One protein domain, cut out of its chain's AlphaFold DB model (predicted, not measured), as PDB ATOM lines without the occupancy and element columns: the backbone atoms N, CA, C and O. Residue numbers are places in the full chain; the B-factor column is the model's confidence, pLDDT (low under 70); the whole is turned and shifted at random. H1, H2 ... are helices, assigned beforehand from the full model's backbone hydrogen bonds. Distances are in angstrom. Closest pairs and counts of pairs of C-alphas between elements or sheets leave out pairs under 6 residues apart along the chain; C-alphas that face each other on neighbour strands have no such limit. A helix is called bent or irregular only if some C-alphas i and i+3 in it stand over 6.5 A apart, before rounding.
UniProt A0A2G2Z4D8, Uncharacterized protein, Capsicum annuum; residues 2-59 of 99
ATOM      1  N   GLU A   2      25.253  43.968   0.026       58.28
ATOM      2  CA  GLU A   2      25.124  44.293  -1.413       58.28
ATOM      3  C   GLU A   2      23.718  44.095  -2.007       58.28
ATOM      4  O   GLU A   2      23.292  44.827  -2.898       58.28
ATOM      5  N   ASN A   3      22.949  43.137  -1.482       67.69
ATOM      6  CA  ASN A   3      21.623  42.819  -2.017       67.69
ATOM      7  C   ASN A   3      20.580  43.925  -1.774       67.69
ATOM      8  O   ASN A   3      19.622  44.020  -2.537       67.69
ATOM      9  N   ALA A   4      20.740  44.755  -0.736       76.31
ATOM     10  CA  ALA A   4      19.726  45.739  -0.352       76.31
ATOM     11  C   ALA A   4      19.806  47.029  -1.179       76.31
ATOM     12  O   ALA A   4      18.785  47.526  -1.654       76.31
ATOM     13  N   THR A   5      21.016  47.544  -1.401       84.12
ATOM     14  CA  THR A   5      21.264  48.707  -2.265       84.12
ATOM     15  C   THR A   5      20.927  48.396  -3.721       84.12
ATOM     16  O   THR A   5      20.224  49.179  -4.358       84.12
ATOM     17  N   TYR A   6      21.322  47.216  -4.213       85.00
ATOM     18  CA  TYR A   6      20.948  46.737  -5.547       85.00
ATOM     19  C   TYR A   6      19.429  46.567  -5.709       85.00
ATOM     20  O   TYR A   6      18.856  46.926  -6.734       85.00
ATOM     21  N   PHE A   7      18.743  46.042  -4.690       84.56
ATOM     22  CA  PHE A   7      17.286  45.936  -4.731       84.56
ATOM     23  C   PHE A   7      16.616  47.315  -4.766       84.56
ATOM     24  O   PHE A   7      15.666  47.512  -5.520       84.56
ATOM     25  N   ARG A   8      17.128  48.292  -4.005       86.62
ATOM     26  CA  ARG A   8      16.592  49.659  -4.025       86.62
ATOM     27  C   ARG A   8      16.780  50.353  -5.368       86.62
ATOM     28  O   ARG A   8      15.828  50.965  -5.843       86.62
ATOM     29  N   SER A   9      17.953  50.239  -5.992       88.75
ATOM     30  CA  SER A   9      18.181  50.818  -7.322       88.75
ATOM     31  C   SER A   9      17.295  50.160  -8.384       88.75
ATOM     32  O   SER A   9      16.716  50.856  -9.217       88.75
ATOM     33  N   LEU A  10      17.100  48.840  -8.303       87.62
ATOM     34  CA  LEU A  10      16.210  48.098  -9.195       87.62
ATOM     35  C   LEU A  10      14.750  48.560  -9.075       87.62
ATOM     36  O   LEU A  10      14.109  48.836 -10.087       87.62
ATOM     37  N   VAL A  11      14.224  48.673  -7.851       87.81
ATOM     38  CA  VAL A  11      12.852  49.159  -7.630       87.81
ATOM     39  C   VAL A  11      12.711  50.632  -8.022       87.81
ATOM     40  O   VAL A  11      11.702  51.002  -8.613       87.81
ATOM     41  N   GLY A  12      13.738  51.456  -7.793       88.25
ATOM     42  CA  GLY A  12      13.780  52.838  -8.283       88.25
ATOM     43  C   GLY A  12      13.651  52.931  -9.807       88.25
ATOM     44  O   GLY A  12      12.830  53.696 -10.311       88.25
ATOM     45  N   GLY A  13      14.380  52.089 -10.547       87.38
ATOM     46  CA  GLY A  13      14.261  52.005 -12.006       87.38
ATOM     47  C   GLY A  13      12.885  51.520 -12.479       87.38
ATOM     48  O   GLY A  13      12.347  52.030 -13.459       87.38
ATOM     49  N   LEU A  14      12.272  50.576 -11.759       86.38
ATOM     50  CA  LEU A  14      10.907  50.120 -12.042       86.38
ATOM     51  C   LEU A  14       9.858  51.212 -11.782       86.38
ATOM     52  O   LEU A  14       8.920  51.342 -12.565       86.38
ATOM     53  N   ASN A  15      10.028  52.018 -10.732       85.19
ATOM     54  CA  ASN A  15       9.140  53.141 -10.422       85.19
ATOM     55  C   ASN A  15       9.187  54.241 -11.492       85.19
ATOM     56  O   ASN A  15       8.154  54.830 -11.802       85.19
ATOM     57  N   TYR A  16      10.349  54.477 -12.106       83.56
ATOM     58  CA  TYR A  16      10.453  55.367 -13.266       83.56
ATOM     59  C   TYR A  16       9.627  54.843 -14.452       83.56
ATOM     60  O   TYR A  16       8.874  55.583 -15.083       83.56
ATOM     61  N   LEU A  17       9.715  53.537 -14.721       76.75
ATOM     62  CA  LEU A  17       8.988  52.899 -15.820       76.75
ATOM     63  C   LEU A  17       7.473  52.852 -15.578       76.75
ATOM     64  O   LEU A  17       6.715  53.084 -16.520       76.75
ATOM     65  N   TYR A  18       7.039  52.632 -14.334       79.56
ATOM     66  CA  TYR A  18       5.631  52.656 -13.918       79.56
ATOM     67  C   TYR A  18       4.899  53.929 -14.368       79.56
ATOM     68  O   TYR A  18       3.783  53.840 -14.873       79.56
ATOM     69  N   HIS A  19       5.540  55.099 -14.264       67.81
ATOM     70  CA  HIS A  19       4.909  56.374 -14.625       67.81
ATOM     71  C   HIS A  19       4.587  56.490 -16.125       67.81
ATOM     72  O   HIS A  19       3.723  57.262 -16.528       67.81
ATOM     73  N   THR A  20       5.268  55.700 -16.958       70.50
ATOM     74  CA  THR A  20       5.076  55.672 -18.417       70.50
ATOM     75  C   THR A  20       4.301  54.445 -18.899       70.50
ATOM     76  O   THR A  20       3.832  54.429 -20.037       70.50
ATOM     77  N   ARG A  21       4.173  53.402 -18.065       66.31
ATOM     78  CA  ARG A  21       3.536  52.125 -18.409       66.31
ATOM     79  C   ARG A  21       2.800  51.525 -17.207       66.31
ATOM     80  O   ARG A  21       3.400  50.958 -16.296       66.31
ATOM     81  N   LEU A  22       1.472  51.622 -17.247       76.69
ATOM     82  CA  LEU A  22       0.555  51.121 -16.214       76.69
ATOM     83  C   LEU A  22       0.410  49.585 -16.190       76.69
ATOM     84  O   LEU A  22      -0.192  49.048 -15.265       76.69
ATOM     85  N   ASP A  23       0.976  48.862 -17.160       78.12
ATOM     86  CA  ASP A  23       0.880  47.397 -17.275       78.12
ATOM     87  C   ASP A  23       1.604  46.640 -16.143       78.12
ATOM     88  O   ASP A  23       1.223  45.527 -15.783       78.12
ATOM     89  N   ILE A  24       2.622  47.258 -15.542       81.81
ATOM     90  CA  ILE A  24       3.436  46.696 -14.454       81.81
ATOM     91  C   ILE A  24       3.149  47.320 -13.082       81.81
ATOM     92  O   ILE A  24       3.715  46.875 -12.082       81.81
ATOM     93  N   ALA A  25       2.266  48.321 -13.018       81.81
ATOM     94  CA  ALA A  25       1.989  49.139 -11.834       81.81
ATOM     95  C   ALA A  25       1.718  48.312 -10.573       81.81
ATOM     96  O   ALA A  25       2.349  48.505  -9.532       81.81
ATOM     97  N   PHE A  26       0.819  47.335 -10.691       84.69
ATOM     98  CA  PHE A  26       0.446  46.459  -9.588       84.69
ATOM     99  C   PHE A  26       1.646  45.652  -9.077       84.69
ATOM    100  O   PHE A  26       1.934  45.630  -7.882       84.69
ATOM    101  N   SER A  27       2.400  45.040  -9.993       86.25
ATOM    102  CA  SER A  27       3.552  44.202  -9.647       86.25
ATOM    103  C   SER A  27       4.669  45.008  -8.976       86.25
ATOM    104  O   SER A  27       5.253  44.552  -7.993       86.25
ATOM    105  N   VAL A  28       4.943  46.222  -9.466       87.75
ATOM    106  CA  VAL A  28       5.944  47.130  -8.884       87.75
ATOM    107  C   VAL A  28       5.506  47.616  -7.501       87.75
ATOM    108  O   VAL A  28       6.304  47.566  -6.566       87.75
ATOM    109  N   GLY A  29       4.230  47.977  -7.326       88.00
ATOM    110  CA  GLY A  29       3.678  48.371  -6.028       88.00
ATOM    111  C   GLY A  29       3.808  47.274  -4.966       88.00
ATOM    112  O   GLY A  29       4.182  47.548  -3.824       88.00
ATOM    113  N   VAL A  30       3.591  46.005  -5.337       87.31
ATOM    114  CA  VAL A  30       3.801  44.874  -4.418       87.31
ATOM    115  C   VAL A  30       5.269  44.746  -4.012       87.31
ATOM    116  O   VAL A  30       5.548  44.626  -2.821       87.31
ATOM    117  N   VAL A  31       6.204  44.806  -4.963       87.38
ATOM    118  CA  VAL A  31       7.648  44.684  -4.691       87.38
ATOM    119  C   VAL A  31       8.175  45.869  -3.872       87.38
ATOM    120  O   VAL A  31       9.023  45.677  -3.000       87.38
ATOM    121  N   SER A  32       7.633  47.072  -4.084       86.19
ATOM    122  CA  SER A  32       8.041  48.293  -3.378       86.19
ATOM    123  C   SER A  32       7.817  48.221  -1.864       86.19
ATOM    124  O   SER A  32       8.578  48.817  -1.104       86.19
ATOM    125  N   ARG A  33       6.834  47.443  -1.393       87.81
ATOM    126  CA  ARG A  33       6.586  47.243   0.049       87.81
ATOM    127  C   ARG A  33       7.710  46.479   0.751       87.81
ATOM    128  O   ARG A  33       7.916  46.651   1.946       87.81
ATOM    129  N   PHE A  34       8.479  45.682   0.011       84.94
ATOM    130  CA  PHE A  34       9.571  44.867   0.549       84.94
ATOM    131  C   PHE A  34      10.945  45.565   0.486       84.94
ATOM    132  O   PHE A  34      11.972  44.939   0.735       84.94
ATOM    133  N   MET A  35      10.996  46.871   0.181       81.44
ATOM    134  CA  MET A  35      12.250  47.643   0.095       81.44
ATOM    135  C   MET A  35      12.963  47.859   1.435       81.44
ATOM    136  O   MET A  35      14.168  48.126   1.446       81.44
ATOM    137  N   HIS A  36      12.235  47.776   2.552       80.56
ATOM    138  CA  HIS A  36      12.808  47.928   3.891       80.56
ATOM    139  C   HIS A  36      13.480  46.637   4.389       80.56
ATOM    140  O   HIS A  36      14.427  46.703   5.163       80.56
ATOM    141  N   ASN A  37      13.034  45.470   3.908       81.88
ATOM    142  CA  ASN A  37      13.620  44.171   4.241       81.88
ATOM    143  C   ASN A  37      13.678  43.253   3.001       81.88
ATOM    144  O   ASN A  37      12.816  42.389   2.816       81.88
ATOM    145  N   PRO A  38      14.659  43.460   2.106       79.94
ATOM    146  CA  PRO A  38      14.742  42.715   0.859       79.94
ATOM    147  C   PRO A  38      15.230  41.277   1.083       79.94
ATOM    148  O   PRO A  38      16.312  41.037   1.612       79.94
ATOM    149  N   SER A  39      14.446  40.311   0.600       83.88
ATOM    150  CA  SER A  39      14.771  38.878   0.602       83.88
ATOM    151  C   SER A  39      15.147  38.393  -0.800       83.88
ATOM    152  O   SER A  39      14.745  38.978  -1.811       83.88
ATOM    153  N   LYS A  40      15.888  37.278  -0.881       81.06
ATOM    154  CA  LYS A  40      16.291  36.644  -2.151       81.06
ATOM    155  C   LYS A  40      15.086  36.333  -3.048       81.06
ATOM    156  O   LYS A  40      15.171  36.498  -4.263       81.06
ATOM    157  N   LEU A  41      13.956  35.949  -2.448       83.19
ATOM    158  CA  LEU A  41      12.701  35.700  -3.164       83.19
ATOM    159  C   LEU A  41      12.164  36.978  -3.826       83.19
ATOM    160  O   LEU A  41      11.884  36.985  -5.023       83.19
ATOM    161  N   HIS A  42      12.104  38.091  -3.085       84.06
ATOM    162  CA  HIS A  42      11.647  39.387  -3.606       84.06
ATOM    163  C   HIS A  42      12.520  39.879  -4.764       84.06
ATOM    164  O   HIS A  42      12.011  40.386  -5.763       84.06
ATOM    165  N   LEU A  43      13.831  39.656  -4.673       83.06
ATOM    166  CA  LEU A  43      14.782  39.994  -5.727       83.06
ATOM    167  C   LEU A  43      14.564  39.146  -6.994       83.06
ATOM    168  O   LEU A  43      14.670  39.658  -8.110       83.06
ATOM    169  N   GLY A  44      14.182  37.876  -6.837       84.00
ATOM    170  CA  GLY A  44      13.754  37.013  -7.939       84.00
ATOM    171  C   GLY A  44      12.505  37.536  -8.659       84.00
ATOM    172  O   GLY A  44      12.480  37.576  -9.894       84.00
ATOM    173  N   HIS A  45      11.504  38.005  -7.907       84.81
ATOM    174  CA  HIS A  45      10.296  38.619  -8.468       84.81
ATOM    175  C   HIS A  45      10.602  39.931  -9.202       84.81
ATOM    176  O   HIS A  45      10.192  40.091 -10.352       84.81
ATOM    177  N   ALA A  46      11.396  40.823  -8.603       86.50
ATOM    178  CA  ALA A  46      11.807  42.081  -9.230       86.50
ATOM    179  C   ALA A  46      12.571  41.851 -10.549       86.50
ATOM    180  O   ALA A  46      12.279  42.483 -11.564       86.50
ATOM    181  N   LYS A  47      13.489  40.874 -10.581       85.75
ATOM    182  CA  LYS A  47      14.197  40.476 -11.811       85.75
ATOM    183  C   LYS A  47      13.258  39.905 -12.875       85.75
ATOM    184  O   LYS A  47      13.509  40.090 -14.062       85.75
ATOM    185  N   ARG A  48      12.188  39.204 -12.487       84.88
ATOM    186  CA  ARG A  48      11.190  38.680 -13.434       84.88
ATOM    187  C   ARG A  48      10.372  39.805 -14.064       84.88
ATOM    188  O   ARG A  48      10.170  39.768 -15.272       84.88
ATOM    189  N   ILE A  49       9.982  40.810 -13.278       86.50
ATOM    190  CA  ILE A  49       9.325  42.027 -13.781       86.50
ATOM    191  C   ILE A  49      10.256  42.753 -14.757       86.50
ATOM    192  O   ILE A  49       9.849  43.084 -15.865       86.50
ATOM    193  N   LEU A  50      11.534  42.912 -14.399       84.56
ATOM    194  CA  LEU A  50      12.525  43.519 -15.288       84.56
ATOM    195  C   LEU A  50      12.662  42.742 -16.612       84.56
ATOM    196  O   LEU A  50      12.640  43.349 -17.678       84.56
ATOM    197  N   ARG A  51      12.741  41.404 -16.563       82.81
ATOM    198  CA  ARG A  51      12.780  40.557 -17.770       82.81
ATOM    199  C   ARG A  51      11.514  40.651 -18.609       82.81
ATOM    200  O   ARG A  51      11.619  40.577 -19.821       82.81
ATOM    201  N   TYR A  52      10.345  40.806 -17.995       82.94
ATOM    202  CA  TYR A  52       9.100  41.025 -18.729       82.94
ATOM    203  C   TYR A  52       9.164  42.345 -19.507       82.94
ATOM    204  O   TYR A  52       8.948  42.358 -20.713       82.94
ATOM    205  N   ILE A  53       9.592  43.431 -18.858       78.44
ATOM    206  CA  ILE A  53       9.716  44.748 -19.497       78.44
ATOM    207  C   ILE A  53      10.776  44.744 -20.607       78.44
ATOM    208  O   ILE A  53      10.538  45.281 -21.690       78.44
ATOM    209  N   LEU A  54      11.943  44.141 -20.357       72.25
ATOM    210  CA  LEU A  54      12.994  44.004 -21.367       72.25
ATOM    211  C   LEU A  54      12.589  43.050 -22.492       72.25
ATOM    212  O   LEU A  54      12.874  43.343 -23.644       72.25
ATOM    213  N   GLY A  55      11.887  41.957 -22.190       66.94
ATOM    214  CA  GLY A  55      11.373  41.004 -23.175       66.94
ATOM    215  C   GLY A  55      10.331  41.620 -24.109       66.94
ATOM    216  O   GLY A  55      10.326  41.309 -25.291       66.94
ATOM    217  N   ILE A  56       9.520  42.566 -23.624       57.81
ATOM    218  CA  ILE A  56       8.596  43.340 -24.472       57.81
ATOM    219  C   ILE A  56       9.353  44.279 -25.427       57.81
ATOM    220  O   ILE A  56       8.880  44.546 -26.528       57.81
ATOM    221  N   LYS A  57      10.522  44.796 -25.025       54.78
ATOM    222  CA  LYS A  57      11.377  45.640 -25.883       54.78
ATOM    223  C   LYS A  57      12.327  44.829 -26.769       54.78
ATOM    224  O   LYS A  57      12.841  45.350 -27.752       54.78
ATOM    225  N   SER A  58      12.556  43.569 -26.422       43.91
ATOM    226  CA  SER A  58      13.489  42.671 -27.079       43.91
ATOM    227  C   SER A  58      12.717  41.650 -27.901       43.91
ATOM    228  O   SER A  58      12.586  40.487 -27.519       43.91
ATOM    229  N   THR A  59      12.303  42.060 -29.097       48.97
ATOM    230  CA  THR A  59      12.298  41.147 -30.245       48.97
ATOM    231  C   THR A  59      13.744  40.692 -30.475       48.97
ATOM    232  O   THR A  59      14.454  41.188 -31.337       48.97
TER     233      THR A  59
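AT A GLANCE: This is residues 2 to 59 of the 99 residues of an uncharacterized protein of Capsicum annuum (UniProt A0A2G2Z4D8). Three helices, H1, H2 and H3, make a small up-and-down bundle, each running against the one before it, with their centres at the corners of a triangle. The last turn of H3 and the end after it, residues 54 to 59, stick out past the rest. The printed part has 58 residues with three named helices in the order H1, H2, H3 and no named strand; its class is all helix. It is compact, with a radius of gyration of the C-alphas of 10.9 A, and elongated, spanning 32 by 21 by 15 A.

IN THESE COORDINATES: H1 is residues 2 to 18, 24.6 A long from first to last C-alpha, and begins with C-alpha 2 at (25.124, 44.293, -1.413). H2 is residues 22 to 35, 20.4 A long, and begins with C-alpha 22 at (0.555, 51.121, -16.214). It is irregular: C-alphas 23 and 26 are 7.8 A apart. H3, the longest helix, is residues 40 to 57, 25.9 A long, and ends with C-alpha 57 at (11.377, 45.640, -25.883).

HOW THE PARTS SIT: H1 and H2 form a helical hairpin and touch, the closest C-alphas being those of Tyr 18 and Ala 25, 5.5 A apart, at a shallow tilt of 26 degrees, opposite ways. H2 and H3 form a second hairpin at a shallow tilt of 22 degrees, opposite ways; H3 touches H2 with residues 42 to 49 alone, and the closest C-alphas, of Val 31 and Ala 46, are 6.7 A apart. H1 with residues 7 to 14 alone touches H3 with residues 43 to 50 alone, the closest C-alphas being those of Phe 7 and Leu 43 at 6.5 A; they run the same way at 38 degrees, only just a steep tilt. In H1 and H3 every O i to N i+4 pair is within hydrogen-bond range; in H2 5 of 10 are, beside 10 of 11 O i to N i+3 pairs.

THE WHOLE: The C-alphas farthest apart, of His 36 and Thr 59, are 34.8 A apart. The printed part has no cut, and both links are tight. Its mean pLDDT is 79.7; residues 2 to 3, 19, 21 and 55 to 59 are under 70.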